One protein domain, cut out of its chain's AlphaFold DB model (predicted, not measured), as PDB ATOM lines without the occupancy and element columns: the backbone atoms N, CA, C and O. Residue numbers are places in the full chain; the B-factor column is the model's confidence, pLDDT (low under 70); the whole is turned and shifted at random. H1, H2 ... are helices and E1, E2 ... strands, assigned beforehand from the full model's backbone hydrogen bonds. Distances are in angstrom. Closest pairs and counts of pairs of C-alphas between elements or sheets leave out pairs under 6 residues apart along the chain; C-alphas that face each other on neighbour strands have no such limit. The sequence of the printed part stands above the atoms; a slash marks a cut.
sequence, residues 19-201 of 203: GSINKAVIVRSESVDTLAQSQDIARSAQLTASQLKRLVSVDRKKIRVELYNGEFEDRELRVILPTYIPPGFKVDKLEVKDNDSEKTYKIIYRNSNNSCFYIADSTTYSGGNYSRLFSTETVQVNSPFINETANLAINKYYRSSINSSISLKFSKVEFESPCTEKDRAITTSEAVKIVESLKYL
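Overview. This is residues 19 to 201 of the 203 residues of an uncharacterized protein of Okeania sp. SIO1I7 (UniProt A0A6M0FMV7). A twisted seven-stranded antiparallel sheet is covered on one face by two short helices, H2 over one edge and H3 along the other half, while the long helix H1 sticks out with its residues 19 to 33. The short strand pair E3 and E11 lies between the end of H1 and the sheet, and the small hairpin E1 and E2 lies beside the Lys 103 end of E5. The printed part has 183 residues, with three named helices and eleven named strands in the order H1 H2 E1 E2 E3 E4 E5 E6 E7 E8 E9 E10 H3 E11. The large sheet runs E4 E5 E6 E10 E9 E8 E7, and the class is mixed, helices and strands. The whole is compact, with a radius of gyration of the C-alphas of 18.1 A, yet elongated, spanning 70 by 44 by 31 A.

Along the chain. H1, residues 19 to 44, begins at C-alpha 19 (13.247, 14.776, -16.255) and is 39.8 A long. H2 is residues 49 to 56, E1 62 to 66, E2 72 to 76 and E3 80 to 82. E4, residues 90 to 98, is 23.6 A long, and E5, residues 103 to 110, 23.7 A; E6 is residues 116 to 121. E7, residues 133 to 141, is 22.3 A long and E8, residues 150 to 157, 22.1 A; E9 is residues 164 to 170 and E10 173 to 177. H3 is residues 188 to 196, and E11, residues 198 to 200, ends at C-alpha 200 (33.343, -11.483, -23.118).

Arrangement. E4 E5 E6 and E7 E8 E9 E10 are meanders, each strand the antiparallel neighbour of the one before. N 106 and O 95 of E5 and E4 are 2.9 A apart, within hydrogen-bond range. E6 and E10 are antiparallel neighbours too, with N 118 and O 176 at 2.9 A. H2 and H3 are on the same face of the sheet, two layers: H2 over E4 at a height of 9.3 A, slantwise to the strands, and H3 over E9 at 7.6 A, along them. In E3 and E11, N 81 and O 199 are 2.8 A apart; the closest C-alphas of H1 and E3, Ile 41 and Leu 81, are 6.9 A apart. Every O i to N i+4 pair is within hydrogen-bond range in H2 and H3, and 20 of 22 in H1.

Size, cuts and confidence. The C-alphas of Gly 19 and Arg 159, the two farthest apart, are 70.8 A apart. Without residues 19 to 33, which stand free, the body spans 43 by 43 by 30 A. The printed part has no cut, and the link E6 to E7, 11 residues, is long. The pLDDT is under 70 at residues 19 to 31, 123 to 131 and 159.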
ATOM      1  N   GLY A  19      13.388  16.017 -15.489       48.97
ATOM      2  CA  GLY A  19      13.247  14.776 -16.255       48.97
ATOM      3  C   GLY A  19      14.489  14.364 -17.059       48.97
ATOM      4  O   GLY A  19      14.664  13.176 -17.326       48.97
ATOM      5  N   SER A  20      15.374  15.304 -17.421       49.38
ATOM      6  CA  SER A  20      16.543  15.012 -18.280       49.38
ATOM      7  C   SER A  20      17.830  14.669 -17.523       49.38
ATOM      8  O   SER A  20      18.740  14.083 -18.107       49.38
ATOM      9  N   ILE A  21      17.925  14.987 -16.227       51.72
ATOM     10  CA  ILE A  21      19.143  14.736 -15.434       51.72
ATOM     11  C   ILE A  21      19.265  13.244 -15.090       51.72
ATOM     12  O   ILE A  21      20.350  12.676 -15.187       51.72
ATOM     13  N   ASN A  22      18.144  12.574 -14.805       50.59
ATOM     14  CA  ASN A  22      18.151  11.158 -14.428       50.59
ATOM     15  C   ASN A  22      18.654  10.246 -15.559       50.59
ATOM     16  O   ASN A  22      19.420   9.327 -15.297       50.59
ATOM     17  N   LYS A  23      18.322  10.529 -16.828       52.34
ATOM     18  CA  LYS A  23      18.829   9.731 -17.959       52.34
ATOM     19  C   LYS A  23      20.336   9.903 -18.177       52.34
ATOM     20  O   LYS A  23      21.024   8.922 -18.418       52.34
ATOM     21  N   ALA A  24      20.862  11.123 -18.065       53.12
ATOM     22  CA  ALA A  24      22.289  11.378 -18.277       53.12
ATOM     23  C   ALA A  24      23.177  10.804 -17.156       53.12
ATOM     24  O   ALA A  24      24.308  10.396 -17.420       53.12
ATOM     25  N   VAL A  25      22.673  10.756 -15.916       55.72
ATOM     26  CA  VAL A  25      23.382  10.150 -14.777       55.72
ATOM     27  C   VAL A  25      23.391   8.619 -14.881       55.72
ATOM     28  O   VAL A  25      24.448   8.024 -14.691       55.72
ATOM     29  N   ILE A  26      22.274   7.994 -15.274       55.91
ATOM     30  CA  ILE A  26      22.168   6.530 -15.443       55.91
ATOM     31  C   ILE A  26      23.049   6.024 -16.599       55.91
ATOM     32  O   ILE A  26      23.784   5.053 -16.443       55.91
ATOM     33  N   VAL A  27      23.070   6.726 -17.739       56.91
ATOM     34  CA  VAL A  27      23.925   6.343 -18.884       56.91
ATOM     35  C   VAL A  27      25.419   6.428 -18.537       56.91
ATOM     36  O   VAL A  27      26.227   5.653 -19.047       56.91
ATOM     37  N   ARG A  28      25.811   7.350 -17.647       59.84
ATOM     38  CA  ARG A  28      27.206   7.456 -17.201       59.84
ATOM     39  C   ARG A  28      27.605   6.318 -16.267       59.84
ATOM     40  O   ARG A  28      28.708   5.808 -16.445       59.84
ATOM     41  N   SER A  29      26.752   5.897 -15.330       60.12
ATOM     42  CA  SER A  29      27.096   4.800 -14.410       60.12
ATOM     43  C   SER A  29      27.302   3.469 -15.141       60.12
ATOM     44  O   SER A  29      28.332   2.835 -14.947       60.12
ATOM     45  N   GLU A  30      26.419   3.109 -16.082       62.19
ATOM     46  CA  GLU A  30      26.534   1.850 -16.844       62.19
ATOM     47  C   GLU A  30      27.820   1.782 -17.694       62.19
ATOM     48  O   GLU A  30      28.473   0.738 -17.801       62.19
ATOM     49  N   SER A  31      28.230   2.919 -18.267       67.50
ATOM     50  CA  SER A  31      29.458   3.005 -19.067       67.50
ATOM     51  C   SER A  31      30.741   2.835 -18.242       67.50
ATOM     52  O   SER A  31      31.730   2.297 -18.743       67.50
ATOM     53  N   VAL A  32      30.728   3.269 -16.977       70.44
ATOM     54  CA  VAL A  32      31.884   3.171 -16.073       70.44
ATOM     55  C   VAL A  32      32.039   1.744 -15.557       70.44
ATOM     56  O   VAL A  32      33.156   1.221 -15.557       70.44
ATOM     57  N   ASP A  33      30.930   1.091 -15.209       77.31
ATOM     58  CA  ASP A  33      30.935  -0.284 -14.699       77.31
ATOM     59  C   ASP A  33      31.420  -1.280 -15.761       77.31
ATOM     60  O   ASP A  33      32.234  -2.161 -15.473       77.31
ATOM     61  N   THR A  34      31.014  -1.078 -17.019       81.56
ATOM     62  CA  THR A  34      31.451  -1.930 -18.137       81.56
ATOM     63  C   THR A  34      32.957  -1.799 -18.372       81.56
ATOM     64  O   THR A  34      33.651  -2.801 -18.536       81.56
ATOM     65  N   LEU A  35      33.501  -0.576 -18.324       85.06
ATOM     66  CA  LEU A  35      34.934  -0.345 -18.519       85.06
ATOM     67  C   LEU A  35      35.779  -0.982 -17.407       85.06
ATOM     68  O   LEU A  35      36.811  -1.592 -17.699       85.06
ATOM     69  N   ALA A  36      35.353  -0.846 -16.149       88.38
ATOM     70  CA  ALA A  36      36.030  -1.470 -15.016       88.38
ATOM     71  C   ALA A  36      36.039  -3.002 -15.159       88.38
ATOM     72  O   ALA A  36      37.089  -3.636 -15.035       88.38
ATOM     73  N   GLN A  37      34.900  -3.586 -15.541       91.31
ATOM     74  CA  GLN A  37      34.782  -5.024 -15.762       91.31
ATOM     75  C   GLN A  37      35.685  -5.520 -16.902       91.31
ATOM     76  O   GLN A  37      36.371  -6.531 -16.746       91.31
ATOM     77  N   SER A  38      35.755  -4.798 -18.023       91.12
ATOM     78  CA  SER A  38      36.652  -5.138 -19.135       91.12
ATOM     79  C   SER A  38      38.124  -5.095 -18.739       91.12
ATOM     80  O   SER A  38      38.906  -5.952 -19.158       91.12
ATOM     81  N   GLN A  39      38.517  -4.126 -17.909       94.06
ATOM     82  CA  GLN A  39      39.879  -4.037 -17.386       94.06
ATOM     83  C   GLN A  39      40.211  -5.208 -16.456       94.06
ATOM     84  O   GLN A  39      41.311  -5.756 -16.544       94.06
ATOM     85  N   ASP A  40      39.272  -5.628 -15.609       96.25
ATOM     86  CA  ASP A  40      39.467  -6.765 -14.707       96.25
ATOM     87  C   ASP A  40      39.549  -8.097 -15.464       96.25
ATOM     88  O   ASP A  40      40.409  -8.933 -15.160       96.25
ATOM     89  N   ILE A  41      38.731  -8.281 -16.506       96.56
ATOM     90  CA  ILE A  41      38.822  -9.441 -17.404       96.56
ATOM     91  C   ILE A  41      40.178  -9.451 -18.118       96.56
ATOM     92  O   ILE A  41      40.871 -10.468 -18.115       96.56
ATOM     93  N   ALA A  42      40.608  -8.311 -18.662       96.62
ATOM     94  CA  ALA A  42      41.894  -8.193 -19.340       96.62
ATOM     95  C   ALA A  42      43.087  -8.458 -18.410       96.62
ATOM     96  O   ALA A  42      44.042  -9.129 -18.806       96.62
ATOM     97  N   ARG A  43      43.023  -7.975 -17.162       97.50
ATOM     98  CA  ARG A  43      44.039  -8.239 -16.136       97.50
ATOM     99  C   ARG A  43      44.105  -9.727 -15.800       97.50
ATOM    100  O   ARG A  43      45.200 -10.275 -15.707       97.50
ATOM    101  N   SER A  44      42.952 -10.378 -15.664       97.94
ATOM    102  CA  SER A  44      42.857 -11.818 -15.386       97.94
ATOM    103  C   SER A  44      43.437 -12.660 -16.528       97.94
ATOM    104  O   SER A  44      44.152 -13.629 -16.284       97.94
ATOM    105  N   ALA A  45      43.232 -12.219 -17.770       97.94
ATOM    106  CA  ALA A  45      43.841 -12.786 -18.972       97.94
ATOM    107  C   ALA A  45      45.333 -12.423 -19.150       97.94
ATOM    108  O   ALA A  45      45.926 -12.721 -20.186       97.94
ATOM    109  N   GLN A  46      45.954 -11.766 -18.162       98.06
ATOM    110  CA  GLN A  46      47.349 -11.310 -18.183       98.06
ATOM    111  C   GLN A  46      47.711 -10.429 -19.392       98.06
ATOM    112  O   GLN A  46      48.846 -10.444 -19.878       98.06
ATOM    113  N   LEU A  47      46.757  -9.645 -19.889       97.94
ATOM    114  CA  LEU A  47      47.002  -8.719 -20.985       97.94
ATOM    115  C   LEU A  47      47.676  -7.442 -20.478       97.94
ATOM    116  O   LEU A  47      47.284  -6.843 -19.477       97.94
ATOM    117  N   THR A  48      48.656  -6.963 -21.234       96.94
ATOM    118  CA  THR A  48      49.183  -5.602 -21.091       96.94
ATOM    119  C   THR A  48      48.178  -4.568 -21.609       96.94
ATOM    120  O   THR A  48      47.310  -4.871 -22.430       96.94
ATOM    121  N   ALA A  49      48.332  -3.305 -21.205       95.81
ATOM    122  CA  ALA A  49      47.474  -2.217 -21.683       95.81
ATOM    123  C   ALA A  49      47.500  -2.057 -23.219       95.81
ATOM    124  O   ALA A  49      46.477  -1.760 -23.836       95.81
ATOM    125  N   SER A  50      48.655  -2.286 -23.857       96.81
ATOM    126  CA  SER A  50      48.783  -2.215 -25.318       96.81
ATOM    127  C   SER A  50      48.073  -3.377 -26.019       96.81
ATOM    128  O   SER A  50      47.420  -3.163 -27.041       96.81
ATOM    129  N   GLN A  51      48.142  -4.590 -25.462       97.38
ATOM    130  CA  GLN A  51      47.399  -5.754 -25.953       97.38
ATOM    131  C   GLN A  51      45.888  -5.559 -25.805       97.38
ATOM    132  O   GLN A  51      45.153  -5.782 -26.764       97.38
ATOM    133  N   LEU A  52      45.440  -5.062 -24.649       96.19
ATOM    134  CA  LEU A  52      44.040  -4.719 -24.416       96.19
ATOM    135  C   LEU A  52      43.535  -3.706 -25.449       96.19
ATOM    136  O   LEU A  52      42.512  -3.940 -26.085       96.19
ATOM    137  N   LYS A  53      44.280  -2.620 -25.689       95.31
ATOM    138  CA  LYS A  53      43.903  -1.603 -26.683       95.31
ATOM    139  C   LYS A  53      43.704  -2.195 -28.085       95.31
ATOM    140  O   LYS A  53      42.778  -1.792 -28.782       95.31
ATOM    141  N   ARG A  54      44.552  -3.147 -28.493       95.94
ATOM    142  CA  ARG A  54      44.434  -3.844 -29.790       95.94
ATOM    143  C   ARG A  54      43.215  -4.767 -29.856       95.94
ATOM    144  O   ARG A  54      42.610  -4.879 -30.907       95.94
ATOM    145  N   LEU A  55      42.850  -5.426 -28.759       95.94
ATOM    146  CA  LEU A  55      41.647  -6.265 -28.727       95.94
ATOM    147  C   LEU A  55      40.367  -5.427 -28.721       95.94
ATOM    148  O   LEU A  55      39.434  -5.729 -29.455       95.94
ATOM    149  N   VAL A  56      40.346  -4.323 -27.970       94.62
ATOM    150  CA  VAL A  56      39.222  -3.373 -27.980       94.62
ATOM    151  C   VAL A  56      38.997  -2.786 -29.375       94.62
ATOM    152  O   VAL A  56      37.856  -2.524 -29.735       94.62
ATOM    153  N   SER A  57      40.045  -2.609 -30.191       93.50
ATOM    154  CA  SER A  57      39.875  -2.065 -31.544       93.50
ATOM    155  C   SER A  57      39.154  -3.007 -32.507       93.50
ATOM    156  O   SER A  57      38.697  -2.539 -33.547       93.50
ATOM    157  N   VAL A  58      39.059  -4.301 -32.190       93.81
ATOM    158  CA  VAL A  58      38.324  -5.288 -32.994       93.81
ATOM    159  C   VAL A  58      37.049  -5.786 -32.323       93.81
ATOM    160  O   VAL A  58      36.170  -6.303 -33.011       93.81
ATOM    161  N   ASP A  59      36.905  -5.603 -31.013       94.06
ATOM    162  CA  ASP A  59      35.694  -6.003 -30.307       94.06
ATOM    163  C   ASP A  59      34.458  -5.235 -30.792       94.06
ATOM    164  O   ASP A  59      34.505  -4.037 -31.080       94.06
ATOM    165  N   ARG A  60      33.344  -5.956 -30.903       92.25
ATOM    166  CA  ARG A  60      32.059  -5.494 -31.441       92.25
ATOM    167  C   ARG A  60      32.109  -4.957 -32.877       92.25
ATOM    168  O   ARG A  60      31.165  -4.311 -33.335       92.25
ATOM    169  N   LYS A  61      33.185  -5.216 -33.634       91.56
ATOM    170  CA  LYS A  61      33.230  -4.859 -35.058       91.56
ATOM    171  C   LYS A  61      32.397  -5.821 -35.891       91.56
ATOM    172  O   LYS A  61      32.404  -7.032 -35.675       91.56
ATOM    173  N   LYS A  62      31.727  -5.272 -36.905       91.81
ATOM    174  CA  LYS A  62      31.041  -6.068 -37.921       91.81
ATOM    175  C   LYS A  62      32.061  -6.729 -38.849       91.81
ATOM    176  O   LYS A  62      32.951  -6.063 -39.385       91.81
ATOM    177  N   ILE A  63      31.909  -8.029 -39.033       88.81
ATOM    178  CA  ILE A  63      32.643  -8.876 -39.964       88.81
ATOM    179  C   ILE A  63      31.657  -9.479 -40.950       88.81
ATOM    180  O   ILE A  63      30.542  -9.826 -40.573       88.81
ATOM    181  N   ARG A  64      32.073  -9.613 -42.204       87.25
ATOM    182  CA  ARG A  64      31.279 -10.257 -43.243       87.25
ATOM    183  C   ARG A  64      31.872 -11.635 -43.487       87.25
ATOM    184  O   ARG A  64      33.026 -11.732 -43.891       87.25
ATOM    185  N   VAL A  65      31.114 -12.681 -43.180       84.62
ATOM    186  CA  VAL A  65      31.573 -14.072 -43.276       84.62
ATOM    187  C   VAL A  65      30.864 -14.741 -44.442       84.62
ATOM    188  O   VAL A  65      29.641 -14.664 -44.537       84.62
ATOM    189  N   GLU A  66      31.628 -15.377 -45.324       85.31
ATOM    190  CA  GLU A  66      31.086 -16.213 -46.394       85.31
ATOM    191  C   GLU A  66      30.650 -17.569 -45.822       85.31
ATOM    192  O   GLU A  66      31.380 -18.221 -45.070       85.31
ATOM    193  N   LEU A  67      29.430 -17.976 -46.147       84.50
ATOM    194  CA  LEU A  67      28.831 -19.246 -45.769       84.50
ATOM    195  C   LEU A  67      29.101 -20.298 -46.854       84.50
ATOM    196  O   LEU A  67      29.423 -19.978 -47.994       84.50
ATOM    197  N   TYR A  68      28.910 -21.580 -46.535       82.25
ATOM    198  CA  TYR A  68      29.154 -22.676 -47.489       82.25
ATOM    199  C   TYR A  68      28.319 -22.615 -48.773       82.25
ATOM    200  O   TYR A  68      28.696 -23.211 -49.776       82.25
ATOM    201  N   ASN A  69      27.176 -21.933 -48.740       87.06
ATOM    202  CA  ASN A  69      26.315 -21.719 -49.901       87.06
ATOM    203  C   ASN A  69      26.737 -20.497 -50.747       87.06
ATOM    204  O   ASN A  69      26.041 -20.169 -51.704       87.06
ATOM    205  N   GLY A  70      27.842 -19.825 -50.400       88.75
ATOM    206  CA  GLY A  70      28.321 -18.601 -51.049       88.75
ATOM    207  C   GLY A  70      27.588 -17.324 -50.617       88.75
ATOM    208  O   GLY A  70      27.865 -16.247 -51.143       88.75
ATOM    209  N   GLU A  71      26.640 -17.410 -49.677       90.81
ATOM    210  CA  GLU A  71      26.002 -16.228 -49.095       90.81
ATOM    211  C   GLU A  71      26.922 -15.554 -48.077       90.81
ATOM    212  O   GLU A  71      27.830 -16.169 -47.520       90.81
ATOM    213  N   PHE A  72      26.668 -14.276 -47.801       87.88
ATOM    214  CA  PHE A  72      27.407 -13.530 -46.791       87.88
ATOM    215  C   PHE A  72      26.516 -13.197 -45.606       87.88
ATOM    216  O   PHE A  72      25.411 -12.684 -45.779       87.88
ATOM    217  N   GLU A  73      27.042 -13.405 -44.405       88.25
ATOM    218  CA  GLU A  73      26.399 -13.013 -43.160       88.25
ATOM    219  C   GLU A  73      27.233 -11.940 -42.458       88.25
ATOM    220  O   GLU A  73      28.427 -12.125 -42.200       88.25
ATOM    221  N   ASP A  74      26.589 -10.822 -42.121       89.44
ATOM    222  CA  ASP A  74      27.170  -9.836 -41.221       89.44
ATOM    223  C   ASP A  74      27.087 -10.360 -39.790       89.44
ATOM    224  O   ASP A  74      26.014 -10.621 -39.245       89.44
ATOM    225  N   ARG A  75      28.243 -10.482 -39.154       87.81
ATOM    226  CA  ARG A  75      28.389 -10.949 -37.783       87.81
ATOM    227  C   ARG A  75      29.126  -9.912 -36.968       87.81
ATOM    228  O   ARG A  75      29.965  -9.179 -37.472       87.81
ATOM    229  N   GLU A  76      28.844  -9.870 -35.681       90.75
ATOM    230  CA  GLU A  76      29.660  -9.117 -34.739       90.75
ATOM    231  C   GLU A  76      30.790 -10.009 -34.214       90.75
ATOM    232  O   GLU A  76      30.529 -11.130 -33.755       90.75
ATOM    233  N   LEU A  77      32.031  -9.524 -34.307       91.81
ATOM    234  CA  LEU A  77      33.186 -10.116 -33.642       91.81
ATOM    235  C   LEU A  77      33.122  -9.750 -32.160       91.81
ATOM    236  O   LEU A  77      33.116  -8.570 -31.815       91.81
ATOM    237  N   ARG A  78      33.107 -10.753 -31.283       92.88
ATOM    238  CA  ARG A  78      33.164 -10.543 -29.835       92.88
ATOM    239  C   ARG A  78      34.423 -11.194 -29.281       92.88
ATOM    240  O   ARG A  78      34.639 -12.395 -29.450       92.88
ATOM    241  N   VAL A  79      35.264 -10.399 -28.634       94.69
ATOM    242  CA  VAL A  79      36.498 -10.857 -28.001       94.69
ATOM    243  C   VAL A  79      36.149 -11.589 -26.715       94.69
ATOM    244  O   VAL A  79      35.421 -11.075 -25.864       94.69
ATOM    245  N   ILE A  80      36.691 -12.793 -26.570       95.00
ATOM    246  CA  ILE A  80      36.464 -13.678 -25.435       95.00
ATOM    247  C   ILE A  80      37.814 -13.963 -24.798       95.00
ATOM    248  O   ILE A  80      38.782 -14.305 -25.478       95.00
ATOM    249  N   LEU A  81      37.878 -13.795 -23.485       96.44
ATOM    250  CA  LEU A  81      39.095 -13.910 -22.701       96.44
ATOM    251  C   LEU A  81      38.879 -14.859 -21.522       96.44
ATOM    252  O   LEU A  81      37.800 -14.861 -20.929       96.44
ATOM    253  N   PRO A  82      39.893 -15.647 -21.146       97.19
ATOM    254  CA  PRO A  82      39.832 -16.467 -19.950       97.19
ATOM    255  C   PRO A  82      40.099 -15.600 -18.715       97.19
ATOM    256  O   PRO A  82      41.049 -14.816 -18.691       97.19
ATOM    257  N   THR A  83      39.297 -15.754 -17.662       97.62
ATOM    258  CA  THR A  83      39.614 -15.155 -16.354       97.62
ATOM    259  C   THR A  83      40.468 -16.063 -15.471       97.62
ATOM    260  O   THR A  83      40.865 -15.659 -14.381       97.62
ATOM    261  N   TYR A  84      40.766 -17.280 -15.924       98.12
ATOM    262  CA  TYR A  84      41.716 -18.195 -15.305       98.12
ATOM    263  C   TYR A  84      42.851 -18.521 -16.277       98.12
ATOM    264  O   TYR A  84      42.623 -19.056 -17.361       98.12
ATOM    265  N   ILE A  85      44.085 -18.239 -15.858       98.56
ATOM    266  CA  ILE A  85      45.307 -18.648 -16.553       98.56
ATOM    267  C   ILE A  85      46.088 -19.580 -15.622       98.56
ATOM    268  O   ILE A  85      46.366 -19.179 -14.485       98.56
ATOM    269  N   PRO A  86      46.475 -20.793 -16.063       98.38
ATOM    270  CA  PRO A  86      47.232 -21.703 -15.215       98.38
ATOM    271  C   PRO A  86      48.563 -21.079 -14.758       98.38
ATOM    272  O   PRO A  86      49.197 -20.342 -15.524       98.38
ATOM    273  N   PRO A  87      49.044 -21.381 -13.538       98.12
ATOM    274  CA  PRO A  87      50.313 -20.853 -13.049       98.12
ATOM    275  C   PRO A  87      51.479 -21.108 -14.018       98.12
ATOM    276  O   PRO A  87      51.641 -22.202 -14.559       98.12
ATOM    277  N   GLY A  88      52.306 -20.083 -14.237       98.12
ATOM    278  CA  GLY A  88      53.471 -20.145 -15.128       98.12
ATOM    279  C   GLY A  88      53.170 -19.942 -16.618       98.12
ATOM    280  O   GLY A  88      54.114 -19.814 -17.399       98.12
ATOM    281  N   PHE A  89      51.899 -19.875 -17.024       98.62
ATOM    282  CA  PHE A  89      51.528 -19.408 -18.360       98.62
ATOM    283  C   PHE A  89      51.523 -17.886 -18.415       98.62
ATOM    284  O   PHE A  89      51.164 -17.217 -17.446       98.62
ATOM    285  N   LYS A  90      51.892 -17.365 -19.583       98.44
ATOM    286  CA  LYS A  90      51.818 -15.949 -19.951       98.44
ATOM    287  C   LYS A  90      51.385 -15.819 -21.403       98.44
ATOM    288  O   LYS A  90      51.519 -16.776 -22.170       98.44
ATOM    289  N   VAL A  91      50.920 -14.633 -21.789       98.44
ATOM    290  CA  VAL A  91      50.681 -14.311 -23.201       98.44
ATOM    291  C   VAL A  91      52.016 -14.357 -23.946       98.44
ATOM    292  O   VAL A  91      52.908 -13.549 -23.693       98.44
ATOM    293  N   ASP A  92      52.147 -15.313 -24.858       98.25
ATOM    294  CA  ASP A  92      53.312 -15.488 -25.728       98.25
ATOM    295  C   ASP A  92      53.163 -14.647 -26.998       98.25
ATOM    296  O   ASP A  92      54.085 -13.946 -27.416       98.25
ATOM    297  N   LYS A  93      51.959 -14.654 -27.583       97.81
ATOM    298  CA  LYS A  93      51.663 -13.933 -28.822       97.81
ATOM    299  C   LYS A  93      50.225 -13.427 -28.848       97.81
ATOM    300  O   LYS A  93      49.304 -14.132 -28.449       97.81
ATOM    301  N   LEU A  94      50.049 -12.214 -29.373       97.62
ATOM    302  CA  LEU A  94      48.747 -11.645 -29.716       97.62
ATOM    303  C   LEU A  94      48.732 -11.243 -31.191       97.62
ATOM    304  O   LEU A  94      49.400 -10.283 -31.602       97.62
ATOM    305  N   GLU A  95      47.907 -11.938 -31.956       96.38
ATOM    306  CA  GLU A  95      47.592 -11.622 -33.341       96.38
ATOM    307  C   GLU A  95      46.224 -10.947 -33.380       96.38
ATOM    308  O   GLU A  95      45.255 -11.450 -32.819       96.38
ATOM    309  N   VAL A  96      46.169  -9.779 -34.011       95.38
ATOM    310  CA  VAL A  96      44.928  -9.051 -34.270       95.38
ATOM    311  C   VAL A  96      45.009  -8.614 -35.713       95.38
ATOM    312  O   VAL A  96      45.962  -7.920 -36.084       95.38
ATOM    313  N   LYS A  97      44.036  -9.043 -36.507       92.81
ATOM    314  CA  LYS A  97      43.828  -8.561 -37.864       92.81
ATOM    315  C   LYS A  97      42.610  -7.657 -37.836       92.81
ATOM    316  O   LYS A  97      41.593  -8.009 -37.253       92.81
ATOM    317  N   ASP A  98      42.755  -6.478 -38.415       91.69
ATOM    318  CA  ASP A  98      41.712  -5.457 -38.460       91.69
ATOM    319  C   ASP A  98      41.808  -4.748 -39.806       91.69
ATOM    320  O   ASP A  98      42.300  -3.626 -39.912       91.69
ATOM    321  N   ASN A  99      41.453  -5.473 -40.862       87.56
ATOM    322  CA  ASN A  99      41.381  -4.929 -42.211       87.56
ATOM    323  C   ASN A  99      39.971  -5.136 -42.790       87.56
ATOM    324  O   ASN A  99      39.074  -5.699 -42.147       87.56
ATOM    325  N   ASP A 100      39.743  -4.613 -43.992       80.94
ATOM    326  CA  ASP A 100      38.420  -4.646 -44.617       80.94
ATOM    327  C   ASP A 100      37.956  -6.077 -44.921       80.94
ATOM    328  O   ASP A 100      36.773  -6.376 -44.767       80.94
ATOM    329  N   SER A 101      38.894  -6.967 -45.259       79.12
ATOM    330  CA  SER A 101      38.639  -8.367 -45.619       79.12
ATOM    331  C   SER A 101      38.553  -9.333 -44.436       79.12
ATOM    332  O   SER A 101      37.906 -10.367 -44.542       79.12
ATOM    333  N   GLU A 102      39.216  -9.040 -43.320       83.94
ATOM    334  CA  GLU A 102      39.390  -9.974 -42.210       83.94
ATOM    335  C   GLU A 102      39.525  -9.201 -40.894       83.94
ATOM    336  O   GLU A 102      40.409  -8.349 -40.732       83.94
ATOM    337  N   LYS A 103      38.655  -9.518 -39.926       89.56
ATOM    338  CA  LYS A 103      38.806  -9.048 -38.546       89.56
ATOM    339  C   LYS A 103      38.769 -10.245 -37.619       89.56
ATOM    340  O   LYS A 103      37.734 -10.887 -37.481       89.56
ATOM    341  N   THR A 104      39.913 -10.552 -37.028       93.12
ATOM    342  CA  THR A 104      40.112 -11.748 -36.208       93.12
ATOM    343  C   THR A 104      41.108 -11.455 -35.099       93.12
ATOM    344  O   THR A 104      41.886 -10.495 -35.154       93.12
ATOM    345  N   TYR A 105      41.093 -12.299 -34.073       95.50
ATOM    346  CA  TYR A 105      42.110 -12.290 -33.036       95.50
ATOM    347  C   TYR A 105      42.527 -13.716 -32.688       95.50
ATOM    348  O   TYR A 105      41.736 -14.655 -32.789       95.50
ATOM    349  N   LYS A 106      43.775 -13.856 -32.248       96.50
ATOM    350  CA  LYS A 106      44.321 -15.083 -31.675       96.50
ATOM    351  C   LYS A 106      45.286 -14.730 -30.554       96.50
ATOM    352  O   LYS A 106      46.225 -13.954 -30.744       96.50
ATOM    353  N   ILE A 107      45.051 -15.311 -29.385       97.94
ATOM    354  CA  ILE A 107      45.882 -15.140 -28.195       97.94
ATOM    355  C   ILE A 107      46.507 -16.483 -27.866       97.94
ATOM    356  O   ILE A 107      45.795 -17.449 -27.611       97.94
ATOM    357  N   ILE A 108      47.833 -16.530 -27.876       98.31
ATOM    358  CA  ILE A 108      48.617 -17.723 -27.578       98.31
ATOM    359  C   ILE A 108      49.208 -17.567 -26.182       98.31
ATOM    360  O   ILE A 108      49.883 -16.574 -25.903       98.31
ATOM    361  N   TYR A 109      48.986 -18.562 -25.330       98.62
ATOM    362  CA  TYR A 109      49.549 -18.649 -23.989       98.62
ATOM    363  C   TYR A 109      50.548 -19.795 -23.924       98.62
ATOM    364  O   TYR A 109      50.259 -20.906 -24.370       98.62
ATOM    365  N   ARG A 110      51.714 -19.546 -23.325       98.62
ATOM    366  CA  ARG A 110      52.786 -20.542 -23.212       98.62
ATOM    367  C   ARG A 110      53.480 -20.458 -21.858       98.62
ATOM    368  O   ARG A 110      53.597 -19.378 -21.279       98.62
ATOM    369  N   ASN A 111      53.945 -21.601 -21.361       98.25
ATOM    370  CA  ASN A 111      54.781 -21.689 -20.163       98.25
ATOM    371  C   ASN A 111      56.231 -22.094 -20.494       98.25
ATOM    372  O   ASN A 111      56.571 -22.408 -21.634       98.25
ATOM    373  N   SER A 112      57.100 -22.128 -19.481       97.94
ATOM    374  CA  SER A 112      58.516 -22.505 -19.629       97.94
ATOM    375  C   SER A 112      58.748 -23.955 -20.073       97.94
ATOM    376  O   SER A 112      59.828 -24.276 -20.555       97.94
ATOM    377  N   ASN A 113      57.747 -24.830 -19.932       97.31
ATOM    378  CA  ASN A 113      57.814 -26.241 -20.324       97.31
ATOM    379  C   ASN A 113      57.381 -26.474 -21.781       97.31
ATOM    380  O   ASN A 113      57.178 -27.620 -22.184       97.31
ATOM    381  N   ASN A 114      57.207 -25.395 -22.549       96.62
ATOM    382  CA  ASN A 114      56.656 -25.401 -23.899       96.62
ATOM    383  C   ASN A 114      55.234 -25.987 -23.992       96.62
ATOM    384  O   ASN A 114      54.813 -26.436 -25.057       96.62
ATOM    385  N   SER A 115      54.480 -26.000 -22.884       97.31
ATOM    386  CA  SER A 115      53.041 -26.261 -22.943       97.31
ATOM    387  C   SER A 115      52.332 -25.018 -23.454       97.31
ATOM    388  O   SER A 115      52.649 -23.907 -23.022       97.31
ATOM    389  N   CYS A 116      51.383 -25.202 -24.366       97.75
ATOM    390  CA  CYS A 116      50.756 -24.093 -25.071       97.75
ATOM    391  C   CYS A 116      49.261 -24.325 -25.284       97.75
ATOM    392  O   CYS A 116      48.842 -25.445 -25.575       97.75
ATOM    393  N   PHE A 117      48.471 -23.262 -25.179       98.06
ATOM    394  CA  PHE A 117      47.096 -23.227 -25.668       98.06
ATOM    395  C   PHE A 117      46.807 -21.874 -26.312       98.06
ATOM    396  O   PHE A 117      47.505 -20.889 -26.052       98.06
ATOM    397  N   TYR A 118      45.775 -21.808 -27.142       97.62
ATOM    398  CA  TYR A 118      45.313 -20.541 -27.682       97.62
ATOM    399  C   TYR A 118      43.799 -20.397 -27.610       97.62
ATOM    400  O   TYR A 118      43.069 -21.383 -27.532       97.62
ATOM    401  N   ILE A 119      43.357 -19.141 -27.640       96.31
ATOM    402  CA  ILE A 119      41.962 -18.749 -27.834       96.31
ATOM    403  C   ILE A 119      41.923 -17.847 -29.059       96.31
ATOM    404  O   ILE A 119      42.712 -16.903 -29.164       96.31
ATOM    405  N   ALA A 120      41.044 -18.159 -29.997       95.06
ATOM    406  CA  ALA A 120      40.891 -17.417 -31.233       95.06
ATOM    407  C   ALA A 120      39.419 -17.269 -31.606       95.06
ATOM    408  O   ALA A 120      38.551 -18.002 -31.125       95.06
ATOM    409  N   ASP A 121      39.160 -16.328 -32.502       90.69
ATOM    410  CA  ASP A 121      37.906 -16.311 -33.233       90.69
ATOM    411  C   ASP A 121      37.856 -17.482 -34.236       90.69
ATOM    412  O   ASP A 121      38.791 -17.721 -35.000       90.69
ATOM    413  N   SER A 122      36.755 -18.230 -34.218       79.19
ATOM    414  CA  SER A 122      36.540 -19.457 -35.004       79.19
ATOM    415  C   SER A 122      36.313 -19.183 -36.502       79.19
ATOM    416  O   SER A 122      36.224 -20.117 -37.298       79.19
ATOM    417  N   THR A 123      36.206 -17.915 -36.927       68.19
ATOM    418  CA  THR A 123      35.958 -17.596 -38.347       68.19
ATOM    419  C   THR A 123      37.166 -17.855 -39.241       68.19
ATOM    420  O   THR A 123      37.002 -18.040 -40.447       68.19
ATOM    421  N   THR A 124      38.370 -17.965 -38.673       55.12
ATOM    422  CA  THR A 124      39.519 -18.509 -39.396       55.12
ATOM    423  C   THR A 124      39.385 -20.018 -39.527       55.12
ATOM    424  O   THR A 124      39.668 -20.779 -38.603       55.12
ATOM    425  N   TYR A 125      38.962 -20.452 -40.713       49.69
ATOM    426  CA  TYR A 125      38.954 -21.852 -41.108       49.69
ATOM    427  C   TYR A 125      40.399 -22.369 -41.177       49.69
ATOM    428  O   TYR A 125      41.083 -22.263 -42.195       49.69
ATOM    429  N   SER A 126      40.898 -22.907 -40.068       52.41
ATOM    430  CA  SER A 126      42.161 -23.639 -40.043       52.41
ATOM    431  C   SER A 126      41.946 -24.950 -40.798       52.41
ATOM    432  O   SER A 126      41.331 -25.877 -40.269       52.41
ATOM    433  N   GLY A 127      42.405 -25.024 -42.051       46.69
ATOM    434  CA  GLY A 127      42.481 -26.283 -42.792       46.69
ATOM    435  C   GLY A 127      43.218 -27.315 -41.939       46.69
ATOM    436  O   GLY A 127      44.396 -27.143 -41.631       46.69
ATOM    437  N   GLY A 128      42.497 -28.336 -41.479       47.97
ATOM    438  CA  GLY A 128      43.044 -29.344 -40.582       47.97
ATOM    439  C   GLY A 128      44.158 -30.132 -41.263       47.97
ATOM    440  O   GLY A 128      44.033 -30.542 -42.415       47.97
ATOM    441  N   ASN A 129      45.246 -30.364 -40.534       53.31
ATOM    442  CA  ASN A 129      46.291 -31.286 -40.954       53.31
ATOM    443  C   ASN A 129      45.701 -32.712 -40.952       53.31
ATOM    444  O   ASN A 129      45.068 -33.106 -39.970       53.31
ATOM    445  N   TYR A 130      45.876 -33.476 -42.037       53.44
ATOM    446  CA  TYR A 130      45.247 -34.791 -42.276       53.44
ATOM    447  C   TYR A 130      45.810 -35.930 -41.398       53.44
ATOM    448  O   TYR A 130      45.983 -37.064 -41.851       53.44
ATOM    449  N   SER A 131      46.110 -35.660 -40.128       65.56
ATOM    450  CA  SER A 131      46.463 -36.698 -39.166       65.56
ATOM    451  C   SER A 131      45.240 -37.571 -38.904       65.56
ATOM    452  O   SER A 131      44.171 -37.085 -38.530       65.56
ATOM    453  N   ARG A 132      45.384 -38.886 -39.100       75.94
ATOM    454  CA  ARG A 132      44.283 -39.836 -38.918       75.94
ATOM    455  C   ARG A 132      43.894 -39.887 -37.438       75.94
ATOM    456  O   ARG A 132      44.645 -40.407 -36.608       75.94
ATOM    457  N   LEU A 133      42.730 -39.321 -37.129       80.25
ATOM    458  CA  LEU A 133      42.108 -39.359 -35.810       80.25
ATOM    459  C   LEU A 133      41.920 -40.819 -35.381       80.25
ATOM    460  O   LEU A 133      41.362 -41.625 -36.128       80.25
ATOM    461  N   PHE A 134      42.440 -41.166 -34.206       83.88
ATOM    462  CA  PHE A 134      42.347 -42.509 -33.635       83.88
ATOM    463  C   PHE A 134      41.154 -42.636 -32.692       83.88
ATOM    464  O   PHE A 134      40.410 -43.609 -32.758       83.88
ATOM    465  N   SER A 135      40.995 -41.661 -31.799       89.06
ATOM    466  CA  SER A 135      39.945 -41.650 -30.788       89.06
ATOM    467  C   SER A 135      39.619 -40.215 -30.400       89.06
ATOM    468  O   SER A 135      40.509 -39.358 -30.398       89.06
ATOM    469  N   THR A 136      38.359 -39.986 -30.045       91.50
ATOM    470  CA  THR A 136      37.883 -38.739 -29.455       91.50
ATOM    471  C   THR A 136      37.130 -39.070 -28.180       91.50
ATOM    472  O   THR A 136      36.141 -39.800 -28.198       91.50
ATOM    473  N   GLU A 137      37.598 -38.511 -27.076       93.38
ATOM    474  CA  GLU A 137      36.875 -38.476 -25.808       93.38
ATOM    475  C   GLU A 137      36.280 -37.077 -25.639       93.38
ATOM    476  O   GLU A 137      36.816 -36.103 -26.170       93.38
ATOM    477  N   THR A 138      35.164 -36.959 -24.925       93.44
ATOM    478  CA  THR A 138      34.547 -35.655 -24.656       93.44
ATOM    479  C   THR A 138      34.403 -35.425 -23.163       93.44
ATOM    480  O   THR A 138      34.138 -36.355 -22.403       93.44
ATOM    481  N   VAL A 139      34.608 -34.179 -22.743       94.06
ATOM    482  CA  VAL A 139      34.394 -33.731 -21.367       94.06
ATOM    483  C   VAL A 139      33.448 -32.546 -21.404       94.06
ATOM    484  O   VAL A 139      33.734 -31.538 -22.053       94.06
ATOM    485  N   GLN A 140      32.323 -32.677 -20.712       93.50
ATOM    486  CA  GLN A 140      31.369 -31.591 -20.565       93.50
ATOM    487  C   GLN A 140      31.969 -30.485 -19.693       93.50
ATOM    488  O   GLN A 140      32.593 -30.764 -18.668       93.50
ATOM    489  N   VAL A 141      31.763 -29.236 -20.099       91.62
ATOM    490  CA  VAL A 141      32.201 -28.046 -19.364       91.62
ATOM    491  C   VAL A 141      31.017 -27.144 -19.057       91.62
ATOM    492  O   VAL A 141      30.117 -26.981 -19.884       91.62
ATOM    493  N   ASN A 142      31.039 -26.524 -17.880       89.00
ATOM    494  CA  ASN A 142      30.010 -25.589 -17.435       89.00
ATOM    495  C   ASN A 142      30.561 -24.164 -17.485       89.00
ATOM    496  O   ASN A 142      30.973 -23.595 -16.476       89.00
ATOM    497  N   SER A 143      30.598 -23.590 -18.683       82.81
ATOM    498  CA  SER A 143      31.073 -22.222 -18.873       82.81
ATOM    499  C   SER A 143      29.896 -21.246 -18.839       82.81
ATOM    500  O   SER A 143      29.004 -21.390 -19.666       82.81
ATOM    501  N   PRO A 144      29.883 -20.214 -17.972       79.38
ATOM    502  CA  PRO A 144      28.833 -19.189 -17.972       79.38
ATOM    503  C   PRO A 144      28.712 -18.428 -19.299       79.38
ATOM    504  O   PRO A 144      27.694 -17.803 -19.570       79.38
ATOM    505  N   PHE A 145      29.768 -18.448 -20.115       79.38
ATOM    506  CA  PHE A 145      29.770 -17.894 -21.466       79.38
ATOM    507  C   PHE A 145      28.963 -18.752 -22.458       79.38
ATOM    508  O   PHE A 145      28.436 -18.243 -23.448       79.38
ATOM    509  N   ILE A 146      28.866 -20.052 -22.193       78.38
ATOM    510  CA  ILE A 146      28.195 -21.040 -23.024       78.38
ATOM    511  C   ILE A 146      26.853 -21.310 -22.342       78.38
ATOM    512  O   ILE A 146      26.770 -22.083 -21.398       78.38
ATOM    513  N   ASN A 147      25.782 -20.670 -22.815       70.69
ATOM    514  CA  ASN A 147      24.418 -20.867 -22.290       70.69
ATOM    515  C   ASN A 147      23.860 -22.292 -22.531       70.69
ATOM    516  O   ASN A 147      22.674 -22.543 -22.330       70.69
ATOM    517  N   GLU A 148      24.708 -23.209 -22.985       75.12
ATOM    518  CA  GLU A 148      24.431 -24.590 -23.349       75.12
ATOM    519  C   GLU A 148      25.569 -25.475 -22.829       75.12
ATOM    520  O   GLU A 148      26.640 -25.005 -22.446       75.12
ATOM    521  N   THR A 149      25.363 -26.785 -22.828       76.94
ATOM    522  CA  THR A 149      26.421 -27.731 -22.487       76.94
ATOM    523  C   THR A 149      27.430 -27.820 -23.630       76.94
ATOM    524  O   THR A 149      27.163 -28.395 -24.684       76.94
ATOM    525  N   ALA A 150      28.619 -27.255 -23.426       84.50
ATOM    526  CA  ALA A 150      29.736 -27.434 -24.346       84.50
ATOM    527  C   ALA A 150      30.549 -28.676 -23.988       84.50
ATOM    528  O   ALA A 150      30.672 -29.054 -22.822       84.50
ATOM    529  N   ASN A 151      31.145 -29.283 -25.013       90.06
ATOM    530  CA  ASN A 151      32.003 -30.448 -24.870       90.06
ATOM    531  C   ASN A 151      33.409 -30.112 -25.362       90.06
ATOM    532  O   ASN A 151      33.604 -29.787 -26.534       90.06
ATOM    533  N   LEU A 152      34.395 -30.225 -24.475       91.12
ATOM    534  CA  LEU A 152      35.799 -30.273 -24.863       91.12
ATOM    535  C   LEU A 152      36.079 -31.620 -25.525       91.12
ATOM    536  O   LEU A 152      35.847 -32.663 -24.918       91.12
ATOM    537  N   ALA A 153      36.597 -31.598 -26.749       93.19
ATOM    538  CA  ALA A 153      37.050 -32.790 -27.450       93.19
ATOM    539  C   ALA A 153      38.527 -33.052 -27.139       93.19
ATOM    540  O   ALA A 153      39.368 -32.168 -27.297       93.19
ATOM    541  N   ILE A 154      38.841 -34.273 -26.719       92.81
ATOM    542  CA  ILE A 154      40.196 -34.771 -26.491       92.81
ATOM    543  C   ILE A 154      40.494 -35.757 -27.613       92.81
ATOM    544  O   ILE A 154      40.030 -36.898 -27.602       92.81
ATOM    545  N   ASN A 155      41.254 -35.303 -28.597       89.75
ATOM    546  CA  ASN A 155      41.574 -36.069 -29.789       89.75
ATOM    547  C   ASN A 155      42.923 -36.759 -29.613       89.75
ATOM    548  O   ASN A 155      43.904 -36.140 -29.204       89.75
ATOM    549  N   LYS A 156      42.990 -38.042 -29.956       86.19
ATOM    550  CA  LYS A 156      44.231 -38.823 -30.039       86.19
ATOM    551  C   LYS A 156      44.485 -39.145 -31.506       86.19
ATOM    552  O   LYS A 156      43.555 -39.530 -32.215       86.19
ATOM    553  N   TYR A 157      45.726 -39.016 -31.964       85.00
ATOM    554  CA  TYR A 157      46.078 -39.194 -33.377       85.00
ATOM    555  C   TYR A 157      47.073 -40.337 -33.567       85.00
ATOM    556  O   TYR A 157      47.986 -40.525 -32.764       85.00
ATOM    557  N   TYR A 158      46.937 -41.080 -34.666       75.94
ATOM    558  CA  TYR A 158      47.953 -42.050 -35.071       75.94
ATOM    559  C   TYR A 158      49.106 -41.366 -35.801       75.94
ATOM    560  O   TYR A 158      48.874 -40.636 -36.761       75.94
ATOM    561  N   ARG A 159      50.348 -41.699 -35.416       65.06
ATOM    562  CA  ARG A 159      51.579 -41.314 -36.142       65.06
ATOM    563  C   ARG A 159      51.665 -39.812 -36.452       65.06
ATOM    564  O   ARG A 159      52.177 -39.417 -37.493       65.06
ATOM    565  N   SER A 160      51.144 -38.999 -35.547       71.94
ATOM    566  CA  SER A 160      51.226 -37.547 -35.604       71.94
ATOM    567  C   SER A 160      52.359 -37.092 -34.689       71.94
ATOM    568  O   SER A 160      52.601 -37.704 -33.650       71.94
ATOM    569  N   SER A 161      53.040 -36.013 -35.061       71.56
ATOM    570  CA  SER A 161      53.959 -35.283 -34.178       71.56
ATOM    571  C   SER A 161      53.250 -34.798 -32.903       71.56
ATOM    572  O   SER A 161      53.861 -34.717 -31.839       71.56
ATOM    573  N   ILE A 162      51.932 -34.577 -32.989       73.44
ATOM    574  CA  ILE A 162      51.024 -34.344 -31.861       73.44
ATOM    575  C   ILE A 162      50.335 -35.657 -31.487       73.44
ATOM    576  O   ILE A 162      49.428 -36.101 -32.192       73.44
ATOM    577  N   ASN A 163      50.703 -36.250 -30.351       79.88
ATOM    578  CA  ASN A 163      50.057 -37.478 -29.866       79.88
ATOM    579  C   ASN A 163      48.594 -37.250 -29.431       79.88
ATOM    580  O   ASN A 163      47.769 -38.161 -29.529       79.88
ATOM    581  N   SER A 164      48.262 -36.041 -28.970       86.31
ATOM    582  CA  SER A 164      46.907 -35.668 -28.556       86.31
ATOM    583  C   SER A 164      46.667 -34.161 -28.620       86.31
ATOM    584  O   SER A 164      47.580 -33.397 -28.303       86.31
ATOM    585  N   SER A 165      45.441 -33.746 -28.931       92.44
ATOM    586  CA  SER A 165      44.979 -32.365 -28.777       92.44
ATOM    587  C   SER A 165      43.731 -32.288 -27.900       92.44
ATOM    588  O   SER A 165      42.987 -33.257 -27.748       92.44
ATOM    589  N   ILE A 166      43.518 -31.123 -27.303       93.94
ATOM    590  CA  ILE A 166      42.310 -30.745 -26.587       93.94
ATOM    591  C   ILE A 166      41.762 -29.523 -27.305       93.94
ATOM    592  O   ILE A 166      42.464 -28.519 -27.427       93.94
ATOM    593  N   SER A 167      40.528 -29.603 -27.779       93.56
ATOM    594  CA  SER A 167      39.921 -28.543 -28.574       93.56
ATOM    595  C   SER A 167      38.469 -28.310 -28.198       93.56
ATOM    596  O   SER A 167      37.726 -29.258 -27.943       93.56
ATOM    597  N   LEU A 168      38.047 -27.054 -28.244       91.44
ATOM    598  CA  LEU A 168      36.648 -26.655 -28.235       91.44
ATOM    599  C   LEU A 168      36.421 -25.723 -29.420       91.44
ATOM    600  O   LEU A 168      37.100 -24.707 -29.554       91.44
ATOM    601  N   LYS A 169      35.423 -26.049 -30.239       89.19
ATOM    602  CA  LYS A 169      34.834 -25.117 -31.200       89.19
ATOM    603  C   LYS A 169      33.386 -24.934 -30.803       89.19
ATOM    604  O   LYS A 169      32.585 -25.852 -30.960       89.19
ATOM    605  N   PHE A 170      33.068 -23.780 -30.238       83.31
ATOM    606  CA  PHE A 170      31.707 -23.461 -29.833       83.31
ATOM    607  C   PHE A 170      31.340 -22.083 -30.354       83.31
ATOM    608  O   PHE A 170      32.036 -21.107 -30.080       83.31
ATOM    609  N   SER A 171      30.234 -21.997 -31.095       81.62
ATOM    610  CA  SER A 171      29.801 -20.752 -31.725       81.62
ATOM    611  C   SER A 171      30.947 -20.121 -32.539       81.62
ATOM    612  O   SER A 171      31.343 -20.659 -33.573       81.62
ATOM    613  N   LYS A 172      31.508 -19.010 -32.057       83.50
ATOM    614  CA  LYS A 172      32.564 -18.229 -32.708       83.50
ATOM    615  C   LYS A 172      33.898 -18.266 -31.956       83.50
ATOM    616  O   LYS A 172      34.796 -17.514 -32.303       83.50
ATOM    617  N   VAL A 173      34.057 -19.127 -30.950       89.44
ATOM    618  CA  VAL A 173      35.328 -19.283 -30.229       89.44
ATOM    619  C   VAL A 173      35.985 -20.615 -30.557       89.44
ATOM    620  O   VAL A 173      35.338 -21.666 -30.565       89.44
ATOM    621  N   GLU A 174      37.282 -20.553 -30.825       93.69
ATOM    622  CA  GLU A 174      38.167 -21.703 -30.911       93.69
ATOM    623  C   GLU A 174      39.110 -21.683 -29.708       93.69
ATOM    624  O   GLU A 174      39.779 -20.684 -29.434       93.69
ATOM    625  N   PHE A 175      39.162 -22.799 -28.997       95.25
ATOM    626  CA  PHE A 175      40.191 -23.106 -28.016       95.25
ATOM    627  C   PHE A 175      40.921 -24.361 -28.476       95.25
ATOM    628  O   PHE A 175      40.274 -25.351 -28.824       95.25
ATOM    629  N   GLU A 176      42.251 -24.345 -28.445       95.75
ATOM    630  CA  GLU A 176      43.052 -25.511 -28.811       95.75
ATOM    631  C   GLU A 176      44.362 -25.589 -28.022       95.75
ATOM    632  O   GLU A 176      44.995 -24.580 -27.693       95.75
ATOM    633  N   SER A 177      44.770 -26.820 -27.723       95.94
ATOM    634  CA  SER A 177      46.063 -27.178 -27.154       95.94
ATOM    635  C   SER A 177      46.501 -28.548 -27.690       95.94
ATOM    636  O   SER A 177      45.688 -29.469 -27.679       95.94
ATOM    637  N   PRO A 178      47.759 -28.754 -28.115       96.06
ATOM    638  CA  PRO A 178      48.837 -27.770 -28.183       96.06
ATOM    639  C   PRO A 178      48.618 -26.730 -29.295       96.06
ATOM    640  O   PRO A 178      47.776 -26.908 -30.162       96.06
ATOM    641  N   CYS A 179      49.392 -25.641 -29.291       92.62
ATOM    642  CA  CYS A 179      49.291 -24.608 -30.332       92.62
ATOM    643  C   CYS A 179      49.924 -25.015 -31.668       92.62
ATOM    644  O   CYS A 179      49.527 -24.518 -32.720       92.62
ATOM    645  N   THR A 180      50.960 -25.851 -31.612       90.19
ATOM    646  CA  THR A 180      51.690 -26.390 -32.760       90.19
ATOM    647  C   THR A 180      52.164 -27.803 -32.441       90.19
ATOM    648  O   THR A 180      52.141 -28.237 -31.290       90.19
ATOM    649  N   GLU A 181      52.688 -28.503 -33.442       88.00
ATOM    650  CA  GLU A 181      53.231 -29.849 -33.264       88.00
ATOM    651  C   GLU A 181      54.476 -29.972 -32.385       88.00
ATOM    652  O   GLU A 181      54.805 -31.062 -31.925       88.00
ATOM    653  N   LYS A 182      55.164 -28.859 -32.135       90.25
ATOM    654  CA  LYS A 182      56.357 -28.826 -31.280       90.25
ATOM    655  C   LYS A 182      56.007 -28.529 -29.823       90.25
ATOM    656  O   LYS A 182      56.874 -28.619 -28.951       90.25
ATOM    657  N   ASP A 183      54.760 -28.152 -29.561       93.94
ATOM    658  CA  ASP A 183      54.287 -27.754 -28.244       93.94
ATOM    659  C   ASP A 183      53.676 -28.931 -27.488       93.94
ATOM    660  O   ASP A 183      53.133 -29.876 -28.061       93.94
ATOM    661  N   ARG A 184      53.741 -28.859 -26.160       94.31
ATOM    662  CA  ARG A 184      53.055 -29.812 -25.290       94.31
ATOM    663  C   ARG A 184      51.606 -29.377 -25.098       94.31
ATOM    664  O   ARG A 184      51.327 -28.196 -24.875       94.31
ATOM    665  N   ALA A 185      50.689 -30.338 -25.140       94.81
ATOM    666  CA  ALA A 185      49.318 -30.091 -24.720       94.81
ATOM    667  C   ALA A 185      49.290 -29.714 -23.230       94.81
ATOM    668  O   ALA A 185      50.143 -30.150 -22.444       94.81
ATOM    669  N   ILE A 186      48.311 -28.910 -22.832       96.81
ATOM    670  CA  ILE A 186      47.961 -28.753 -21.421       96.81
ATOM    671  C   ILE A 186      47.184 -29.983 -20.934       96.81
ATOM    672  O   ILE A 186      46.773 -30.831 -21.725       96.81
ATOM    673  N   THR A 187      46.981 -30.103 -19.624       96.56
ATOM    674  CA  THR A 187      46.157 -31.190 -19.084       96.56
ATOM    675  C   THR A 187      44.673 -30.905 -19.313       96.56
ATOM    676  O   THR A 187      44.249 -29.750 -19.361       96.56
ATOM    677  N   THR A 188      43.856 -31.957 -19.374       95.94
ATOM    678  CA  THR A 188      42.394 -31.829 -19.459       95.94
ATOM    679  C   THR A 188      41.814 -31.006 -18.312       95.94
ATOM    680  O   THR A 188      40.951 -30.168 -18.544       95.94
ATOM    681  N   SER A 189      42.314 -31.187 -17.083       97.00
ATOM    682  CA  SER A 189      41.840 -30.418 -15.923       97.00
ATOM    683  C   SER A 189      42.091 -28.916 -16.084       97.00
ATOM    684  O   SER A 189      41.215 -28.117 -15.767       97.00
ATOM    685  N   GLU A 190      43.248 -28.523 -16.621       98.06
ATOM    686  CA  GLU A 190      43.545 -27.112 -16.886       98.06
ATOM    687  C   GLU A 190      42.718 -26.563 -18.055       98.06
ATOM    688  O   GLU A 190      42.208 -25.448 -17.967       98.06
ATOM    689  N   ALA A 191      42.504 -27.355 -19.111       97.19
ATOM    690  CA  ALA A 191      41.638 -26.970 -20.226       97.19
ATOM    691  C   ALA A 191      40.197 -26.689 -19.780       97.19
ATOM    692  O   ALA A 191      39.630 -25.670 -20.172       97.19
ATOM    693  N   VAL A 192      39.631 -27.544 -18.919       96.06
ATOM    694  CA  VAL A 192      38.292 -27.347 -18.339       96.06
ATOM    695  C   VAL A 192      38.226 -26.015 -17.595       96.06
ATOM    696  O   VAL A 192      37.394 -25.180 -17.933       96.06
ATOM    697  N   LYS A 193      39.155 -25.751 -16.665       97.06
ATOM    698  CA  LYS A 193      39.169 -24.493 -15.895       97.06
ATOM    699  C   LYS A 193      39.283 -23.256 -16.787       97.06
ATOM    700  O   LYS A 193      38.609 -22.261 -16.537       97.06
ATOM    701  N   ILE A 194      40.127 -23.301 -17.824       97.06
ATOM    702  CA  ILE A 194      40.279 -22.187 -18.772       97.06
ATOM    703  C   ILE A 194      38.950 -21.922 -19.479       97.06
ATOM    704  O   ILE A 194      38.482 -20.783 -19.488       97.06
ATOM    705  N   VAL A 195      38.325 -22.961 -20.031       95.38
ATOM    706  CA  VAL A 195      37.076 -22.844 -20.793       95.38
ATOM    707  C   VAL A 195      35.901 -22.404 -19.918       95.38
ATOM    708  O   VAL A 195      35.108 -21.551 -20.321       95.38
ATOM    709  N   GLU A 196      35.805 -22.925 -18.699       94.94
ATOM    710  CA  GLU A 196      34.789 -22.512 -17.726       94.94
ATOM    711  C   GLU A 196      34.980 -21.064 -17.253       94.94
ATOM    712  O   GLU A 196      34.029 -20.416 -16.826       94.94
ATOM    713  N   SER A 197      36.193 -20.517 -17.389       95.94
ATOM    714  CA  SER A 197      36.510 -19.130 -17.034       95.94
ATOM    715  C   SER A 197      36.323 -18.113 -18.164       95.94
ATOM    716  O   SER A 197      36.612 -16.931 -17.965       95.94
ATOM    717  N   LEU A 198      35.909 -18.538 -19.361       95.19
ATOM    718  CA  LEU A 198      35.772 -17.633 -20.503       95.19
ATOM    719  C   LEU A 198      34.696 -16.572 -20.244       95.19
ATOM    720  O   LEU A 198      33.601 -16.873 -19.768       95.19
ATOM    721  N   LYS A 199      35.008 -15.321 -20.589       94.62
ATOM    722  CA  LYS A 199      34.094 -14.173 -20.534       94.62
ATOM    723  C   LYS A 199      34.289 -13.267 -21.742       94.62
ATOM    724  O   LYS A 199      35.391 -13.163 -22.277       94.62
ATOM    725  N   TYR A 200      33.230 -12.572 -22.147       94.31
ATOM    726  CA  TYR A 200      33.343 -11.483 -23.118       94.31
ATOM    727  C   TYR A 200      34.186 -10.344 -22.547       94.31
ATOM    728  O   TYR A 200      34.013  -9.981 -21.388       94.31
ATOM    729  N   LEU A 201      35.060  -9.755 -23.366       94.44
ATOM    730  CA  LEU A 201      35.846  -8.586 -22.970       94.44
ATOM    731  C   LEU A 201      34.932  -7.414 -22.588       94.44
ATOM    732  O   LEU A 201      35.137  -6.803 -21.546       94.44
TER     733      LEU A 201